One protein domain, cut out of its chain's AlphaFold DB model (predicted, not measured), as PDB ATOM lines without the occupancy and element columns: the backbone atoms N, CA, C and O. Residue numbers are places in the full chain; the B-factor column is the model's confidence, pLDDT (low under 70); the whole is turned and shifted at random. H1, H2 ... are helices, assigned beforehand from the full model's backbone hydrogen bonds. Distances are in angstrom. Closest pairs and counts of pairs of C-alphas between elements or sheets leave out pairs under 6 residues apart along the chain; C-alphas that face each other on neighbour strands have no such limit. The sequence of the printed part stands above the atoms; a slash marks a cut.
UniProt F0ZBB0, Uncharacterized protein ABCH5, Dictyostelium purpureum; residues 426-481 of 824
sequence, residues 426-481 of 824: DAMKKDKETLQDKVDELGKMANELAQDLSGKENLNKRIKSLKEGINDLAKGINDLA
ATOM      1  N   ASP A 426     -56.900 127.984 -58.124       57.97
ATOM      2  CA  ASP A 426     -57.763 126.800 -58.206       57.97
ATOM      3  C   ASP A 426     -57.015 125.514 -58.602       57.97
ATOM      4  O   ASP A 426     -57.354 124.432 -58.124       57.97
ATOM      5  N   ALA A 427     -55.973 125.613 -59.437       58.38
ATOM      6  CA  ALA A 427     -55.111 124.470 -59.741       58.38
ATOM      7  C   ALA A 427     -54.271 124.096 -58.511       58.38
ATOM      8  O   ALA A 427     -54.203 122.926 -58.147       58.38
ATOM      9  N   MET A 428     -53.748 125.101 -57.800       56.34
ATOM     10  CA  MET A 428     -53.044 124.881 -56.535       56.34
ATOM     11  C   MET A 428     -53.950 124.309 -55.439       56.34
ATOM     12  O   MET A 428     -53.480 123.497 -54.650       56.34
ATOM     13  N   LYS A 429     -55.243 124.657 -55.395       61.09
ATOM     14  CA  LYS A 429     -56.218 124.053 -54.467       61.09
ATOM     15  C   LYS A 429     -56.410 122.565 -54.728       61.09
ATOM     16  O   LYS A 429     -56.382 121.773 -53.791       61.09
ATOM     17  N   LYS A 430     -56.546 122.177 -55.996       69.81
ATOM     18  CA  LYS A 430     -56.675 120.767 -56.379       69.81
ATOM     19  C   LYS A 430     -55.392 119.980 -56.089       69.81
ATOM     20  O   LYS A 430     -55.453 118.855 -55.590       69.81
ATOM     21  N   ASP A 431     -54.236 120.578 -56.362       69.81
ATOM     22  CA  ASP A 431     -52.935 119.968 -56.075       69.81
ATOM     23  C   ASP A 431     -52.685 119.865 -54.564       69.81
ATOM     24  O   ASP A 431     -52.135 118.871 -54.099       69.81
ATOM     25  N   LYS A 432     -53.168 120.837 -53.780       74.00
ATOM     26  CA  LYS A 432     -53.150 120.816 -52.313       74.00
ATOM     27  C   LYS A 432     -53.974 119.665 -51.746       74.00
ATOM     28  O   LYS A 432     -53.462 118.933 -50.907       74.00
ATOM     29  N   GLU A 433     -55.224 119.505 -52.182       77.44
ATOM     30  CA  GLU A 433     -56.077 118.390 -51.742       77.44
ATOM     31  C   GLU A 433     -55.427 117.045 -52.091       77.44
ATOM     32  O   GLU A 433     -55.279 116.183 -51.229       77.44
ATOM     33  N   THR A 434     -54.900 116.918 -53.312       77.50
ATOM     34  CA  THR A 434     -54.191 115.709 -53.765       77.50
ATOM     35  C   THR A 434     -52.925 115.425 -52.941       77.50
ATOM     36  O   THR A 434     -52.620 114.272 -52.633       77.50
ATOM     37  N   LEU A 435     -52.159 116.462 -52.581       73.12
ATOM     38  CA  LEU A 435     -50.965 116.326 -51.743       73.12
ATOM     39  C   LEU A 435     -51.320 115.953 -50.302       73.12
ATOM     40  O   LEU A 435     -50.627 115.128 -49.712       73.12
ATOM     41  N   GLN A 436     -52.400 116.514 -49.756       80.06
ATOM     42  CA  GLN A 436     -52.884 116.169 -48.422       80.06
ATOM     43  C   GLN A 436     -53.337 114.703 -48.360       80.06
ATOM     44  O   GLN A 436     -52.954 113.993 -47.433       80.06
ATOM     45  N   ASP A 437     -54.041 114.215 -49.385       81.44
ATOM     46  CA  ASP A 437     -54.440 112.806 -49.482       81.44
ATOM     47  C   ASP A 437     -53.221 111.863 -49.510       81.44
ATOM     48  O   ASP A 437     -53.191 110.855 -48.798       81.44
ATOM     49  N   LYS A 438     -52.171 112.211 -50.275       78.81
ATOM     50  CA  LYS A 438     -50.908 111.444 -50.322       78.81
ATOM     51  C   LYS A 438     -50.165 111.465 -48.979       78.81
ATOM     52  O   LYS A 438     -49.582 110.456 -48.578       78.81
ATOM     53  N   VAL A 439     -50.175 112.596 -48.273       77.38
ATOM     54  CA  VAL A 439     -49.601 112.734 -46.922       77.38
ATOM     55  C   VAL A 439     -50.321 111.829 -45.928       77.38
ATOM     56  O   VAL A 439     -49.671 111.122 -45.152       77.38
ATOM     57  N   ASP A 440     -51.649 111.795 -45.990       81.38
ATOM     58  CA  ASP A 440     -52.470 110.959 -45.120       81.38
ATOM     59  C   ASP A 440     -52.270 109.463 -45.424       81.38
ATOM     60  O   ASP A 440     -52.206 108.641 -44.502       81.38
ATOM     61  N   GLU A 441     -52.113 109.092 -46.698       83.56
ATOM     62  CA  GLU A 441     -51.771 107.730 -47.125       83.56
ATOM     63  C   GLU A 441     -50.392 107.298 -46.605       83.56
ATOM     64  O   GLU A 441     -50.271 106.242 -45.978       83.56
ATOM     65  N   LEU A 442     -49.364 108.140 -46.758       78.00
ATOM     66  CA  LEU A 442     -48.029 107.888 -46.206       78.00
ATOM     67  C   LEU A 442     -48.057 107.759 -44.679       78.00
ATOM     68  O   LEU A 442     -47.376 106.899 -44.115       78.00
ATOM     69  N   GLY A 443     -48.872 108.573 -44.005       80.12
ATOM     70  CA  GLY A 443     -49.102 108.473 -42.568       80.12
ATOM     71  C   GLY A 443     -49.691 107.117 -42.163       80.12
ATOM     72  O   GLY A 443     -49.234 106.516 -41.186       80.12
ATOM     73  N   LYS A 444     -50.661 106.596 -42.927       83.94
ATOM     74  CA  LYS A 444     -51.241 105.256 -42.715       83.94
ATOM     75  C   LYS A 444     -50.209 104.153 -42.935       83.94
ATOM     76  O   LYS A 444     -50.006 103.351 -42.026       83.94
ATOM     77  N   MET A 445     -49.486 104.177 -44.056       79.00
ATOM     78  CA  MET A 445     -48.438 103.193 -44.352       79.00
ATOM     79  C   MET A 445     -47.349 103.183 -43.273       79.00
ATOM     80  O   MET A 445     -46.931 102.123 -42.818       79.00
ATOM     81  N   ALA A 446     -46.916 104.357 -42.804       77.25
ATOM     82  CA  ALA A 446     -45.930 104.467 -41.732       77.25
ATOM     83  C   ALA A 446     -46.431 103.886 -40.398       77.25
ATOM     84  O   ALA A 446     -45.631 103.386 -39.605       77.25
ATOM     85  N   ASN A 447     -47.738 103.959 -40.128       79.00
ATOM     86  CA  ASN A 447     -48.351 103.373 -38.937       79.00
ATOM     87  C   ASN A 447     -48.482 101.849 -39.037       79.00
ATOM     88  O   ASN A 447     -48.175 101.170 -38.060       79.00
ATOM     89  N   GLU A 448     -48.872 101.318 -40.196       81.50
ATOM     90  CA  GLU A 448     -48.921  99.872 -40.462       81.50
ATOM     91  C   GLU A 448     -47.522  99.252 -40.341       81.50
ATOM     92  O   GLU A 448     -47.314  98.302 -39.587       81.50
ATOM     93  N   LEU A 449     -46.516  99.889 -40.949       75.69
ATOM     94  CA  LEU A 449     -45.119  99.456 -40.864       75.69
ATOM     95  C   LEU A 449     -44.585  99.461 -39.420       75.69
ATOM     96  O   LEU A 449     -43.745  98.642 -39.055       75.69
ATOM     97  N   ALA A 450     -45.060 100.395 -38.588       75.88
ATOM     98  CA  ALA A 450     -44.690 100.469 -37.177       75.88
ATOM     99  C   ALA A 450     -45.290  99.328 -36.347       75.88
ATOM    100  O   ALA A 450     -44.652  98.878 -35.393       75.88
ATOM    101  N   GLN A 451     -46.496  98.874 -36.697       79.06
ATOM    102  CA  GLN A 451     -47.149  97.745 -36.035       79.06
ATOM    103  C   GLN A 451     -46.465  96.421 -36.390       79.06
ATOM    104  O   GLN A 451     -46.178  95.637 -35.488       79.06
ATOM    105  N   ASP A 452     -46.104  96.217 -37.658       75.81
ATOM    106  CA  ASP A 452     -45.466  94.974 -38.121       75.81
ATOM    107  C   ASP A 452     -44.037  94.776 -37.588       75.81
ATOM    108  O   ASP A 452     -43.505  93.664 -37.572       75.81
ATOM    109  N   LEU A 453     -43.383  95.854 -37.148       73.31
ATOM    110  CA  LEU A 453     -41.954  95.861 -36.820       73.31
ATOM    111  C   LEU A 453     -41.670  96.136 -35.337       73.31
ATOM    112  O   LEU A 453     -40.527  96.443 -34.969       73.31
ATOM    113  N   SER A 454     -42.681  95.974 -34.475       57.28
ATOM    114  CA  SER A 454     -42.586  96.143 -33.023       57.28
ATOM    115  C   SER A 454     -41.617  95.123 -32.396       57.28
ATOM    116  O   SER A 454     -41.999  94.043 -31.954       57.28
ATOM    117  N   GLY A 455     -40.326  95.458 -32.395       69.62
ATOM    118  CA  GLY A 455     -39.248  94.623 -31.855       69.62
ATOM    119  C   GLY A 455     -37.833  95.044 -32.268       69.62
ATOM    120  O   GLY A 455     -36.867  94.574 -31.675       69.62
ATOM    121  N   LYS A 456     -37.675  95.943 -33.254       74.06
ATOM    122  CA  LYS A 456     -36.358  96.423 -33.718       74.06
ATOM    123  C   LYS A 456     -36.154  97.908 -33.406       74.06
ATOM    124  O   LYS A 456     -36.637  98.786 -34.115       74.06
ATOM    125  N   GLU A 457     -35.374  98.187 -32.365       72.31
ATOM    126  CA  GLU A 457     -35.132  99.533 -31.817       72.31
ATOM    127  C   GLU A 457     -34.576 100.536 -32.853       72.31
ATOM    128  O   GLU A 457     -35.044 101.673 -32.947       72.31
ATOM    129  N   ASN A 458     -33.661 100.096 -33.726       67.56
ATOM    130  CA  ASN A 458     -33.115 100.934 -34.803       67.56
ATOM    131  C   ASN A 458     -34.144 101.304 -35.882       67.56
ATOM    132  O   ASN A 458     -34.014 102.342 -36.535       67.56
ATOM    133  N   LEU A 459     -35.173 100.478 -36.072       68.81
ATOM    134  CA  LEU A 459     -36.210 100.737 -37.062       68.81
ATOM    135  C   LEU A 459     -37.253 101.725 -36.531       68.81
ATOM    136  O   LEU A 459     -37.653 102.636 -37.251       68.81
ATOM    137  N   ASN A 460     -37.585 101.638 -35.240       69.56
ATOM    138  CA  ASN A 460     -38.460 102.602 -34.569       69.56
ATOM    139  C   ASN A 460     -37.918 104.037 -34.653       69.56
ATOM    140  O   ASN A 460     -38.686 104.980 -34.842       69.56
ATOM    141  N   LYS A 461     -36.590 104.213 -34.595       74.81
ATOM    142  CA  LYS A 461     -35.952 105.528 -34.776       74.81
ATOM    143  C   LYS A 461     -36.142 106.086 -36.194       74.81
ATOM    144  O   LYS A 461     -36.381 107.281 -36.348       74.81
ATOM    145  N   ARG A 462     -36.089 105.229 -37.223       71.88
ATOM    146  CA  ARG A 462     -36.333 105.616 -38.627       71.88
ATOM    147  C   ARG A 462     -37.801 105.955 -38.885       71.88
ATOM    148  O   ARG A 462     -38.081 106.968 -39.513       71.88
ATOM    149  N   ILE A 463     -38.724 105.165 -38.336       74.94
ATOM    150  CA  ILE A 463     -40.169 105.421 -38.433       74.94
ATOM    151  C   ILE A 463     -40.537 106.744 -37.748       74.94
ATOM    152  O   ILE A 463     -41.337 107.511 -38.278       74.94
ATOM    153  N   LYS A 464     -39.922 107.055 -36.600       78.25
ATOM    154  CA  LYS A 464     -40.126 108.338 -35.916       78.25
ATOM    155  C   LYS A 464     -39.690 109.530 -36.780       78.25
ATOM    156  O   LYS A 464     -40.463 110.466 -36.935       78.25
ATOM    157  N   SER A 465     -38.505 109.455 -37.389       72.81
ATOM    158  CA  SER A 465     -38.002 110.509 -38.284       72.81
ATOM    159  C   SER A 465     -38.874 110.686 -39.534       72.81
ATOM    160  O   SER A 465     -39.050 111.810 -39.994       72.81
ATOM    161  N   LEU A 466     -39.450 109.599 -40.061       76.06
ATOM    162  CA  LEU A 466     -40.392 109.658 -41.180       76.06
ATOM    163  C   LEU A 466     -41.684 110.392 -40.781       76.06
ATOM    164  O   LEU A 466     -42.140 111.266 -41.510       76.06
ATOM    165  N   LYS A 467     -42.244 110.087 -39.602       76.50
ATOM    166  CA  LYS A 467     -43.446 110.762 -39.079       76.50
ATOM    167  C   LYS A 467     -43.227 112.256 -38.850       76.50
ATOM    168  O   LYS A 467     -44.115 113.047 -39.141       76.50
ATOM    169  N   GLU A 468     -42.055 112.639 -38.347       78.69
ATOM    170  CA  GLU A 468     -41.677 114.048 -38.188       78.69
ATOM    171  C   GLU A 468     -41.623 114.762 -39.551       78.69
ATOM    172  O   GLU A 468     -42.250 115.804 -39.707       78.69
ATOM    173  N   GLY A 469     -41.013 114.147 -40.574       75.44
ATOM    174  CA  GLY A 469     -40.982 114.706 -41.932       75.44
ATOM    175  C   GLY A 469     -42.360 114.830 -42.599       75.44
ATOM    176  O   GLY A 469     -42.623 115.817 -43.282       75.44
ATOM    177  N   ILE A 470     -43.260 113.868 -42.369       77.56
ATOM    178  CA  ILE A 470     -44.650 113.921 -42.858       77.56
ATOM    179  C   ILE A 470     -45.411 115.083 -42.193       77.56
ATOM    180  O   ILE A 470     -46.118 115.826 -42.873       77.56
ATOM    181  N   ASN A 471     -45.232 115.286 -40.884       75.69
ATOM    182  CA  ASN A 471     -45.873 116.383 -40.155       75.69
ATOM    183  C   ASN A 471     -45.352 117.763 -40.589       75.69
ATOM    184  O   ASN A 471     -46.141 118.702 -40.706       75.69
ATOM    185  N   ASP A 472     -44.051 117.889 -40.860       76.19
ATOM    186  CA  ASP A 472     -43.466 119.128 -41.382       76.19
ATOM    187  C   ASP A 472     -44.009 119.462 -42.781       76.19
ATOM    188  O   ASP A 472     -44.318 120.622 -43.064       76.19
ATOM    189  N   LEU A 473     -44.204 118.448 -43.636       72.25
ATOM    190  CA  LEU A 473     -44.821 118.620 -44.954       72.25
ATOM    191  C   LEU A 473     -46.277 119.096 -44.832       72.25
ATOM    192  O   LEU A 473     -46.663 120.073 -45.473       72.25
ATOM    193  N   ALA A 474     -47.066 118.464 -43.956       75.31
ATOM    194  CA  ALA A 474     -48.452 118.855 -43.693       75.31
ATOM    195  C   ALA A 474     -48.559 120.297 -43.168       75.31
ATOM    196  O   ALA A 474     -49.476 121.040 -43.522       75.31
ATOM    197  N   LYS A 475     -47.603 120.727 -42.336       76.12
ATOM    198  CA  LYS A 475     -47.540 122.105 -41.846       76.12
ATOM    199  C   LYS A 475     -47.238 123.098 -42.974       76.12
ATOM    200  O   LYS A 475     -47.960 124.082 -43.105       76.12
ATOM    201  N   GLY A 476     -46.251 122.810 -43.825       72.00
ATOM    202  CA  GLY A 476     -45.920 123.660 -44.977       72.00
ATOM    203  C   GLY A 476     -47.084 123.827 -45.961       72.00
ATOM    204  O   GLY A 476     -47.315 124.923 -46.470       72.00
ATOM    205  N   ILE A 477     -47.877 122.769 -46.165       71.25
ATOM    206  CA  ILE A 477     -49.090 122.808 -46.995       71.25
ATOM    207  C   ILE A 477     -50.181 123.709 -46.380       71.25
ATOM    208  O   ILE A 477     -50.910 124.392 -47.105       71.25
ATOM    209  N   ASN A 478     -50.296 123.748 -45.050       70.31
ATOM    210  CA  ASN A 478     -51.269 124.595 -44.356       70.31
ATOM    211  C   ASN A 478     -50.847 126.069 -44.293       70.31
ATOM    212  O   ASN A 478     -51.697 126.944 -44.444       70.31
ATOM    213  N   ASP A 479     -49.552 126.357 -44.151       70.12
ATOM    214  CA  ASP A 479     -49.034 127.732 -44.131       70.12
ATOM    215  C   ASP A 479     -49.240 128.450 -45.485       70.12
ATOM    216  O   ASP A 479     -49.480 129.659 -45.521       70.12
ATOM    217  N   LEU A 480     -49.261 127.708 -46.601       59.66
ATOM    218  CA  LEU A 480     -49.620 128.228 -47.932       59.66
ATOM    219  C   LEU A 480     -51.079 128.719 -48.028       59.66
ATOM    220  O   LEU A 480     -51.392 129.519 -48.906       59.66
ATOM    221  N   ALA A 481     -51.970 128.291 -47.126       54.91
ATOM    222  CA  ALA A 481     -53.386 128.669 -47.132       54.91
ATOM    223  C   ALA A 481     -53.654 130.063 -46.536       54.91
ATOM    224  O   ALA A 481     -54.670 130.683 -46.829       54.91
TER     225      ALA A 481
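AT A GLANCE: This is residues 426 to 481 of the 824 residues of the protein "Uncharacterized protein ABCH5" of Dictyostelium purpureum (UniProt F0ZBB0). Two long helices, H1 and H2, lie side by side along nearly their whole length as a helical hairpin, with a tight turn at one end and both ends of the printed part at the other. The outline is a rod of 45 by 17 by 9 A. The printed part has 56 residues with two named helices, H1 then H2, and no named strand; its class is all helix. It is loose, with a radius of gyration of the C-alphas of 13.6 A.

HOW THE PARTS SIT: H1, residues 426 to 452, touches H2, residues 457 to 481, with 14 pairs of C-alphas within 8 A. The closest C-alphas of the two, those of Val 439 and Ile 470, are 6.5 A apart. The helices run opposite ways at a shallow tilt of 16 degrees, their centres 11.2 A apart. In H1 every O i to N i+4 pair is within hydrogen-bond range; in H2, 19 of 21 are.

IN THESE COORDINATES: H1 measures 39.6 A from C-alpha 426 at (-57.763, 126.800, -58.206) to C-alpha 452 at (-45.466, 94.974, -38.121). H2 measures 37.6 A and ends with C-alpha 481 at (-53.386, 128.669, -47.132).

THE WHOLE: The two C-alphas farthest apart, those of Asp 426 and Gly 455, are 45.5 A apart. The printed part has no cut, and its link from H1 to H2 is tight. Mean pLDDT of the printed part is 73.3; residues 426 to 431, 454 to 455, 458 to 460 and 480 to 481 are under 70.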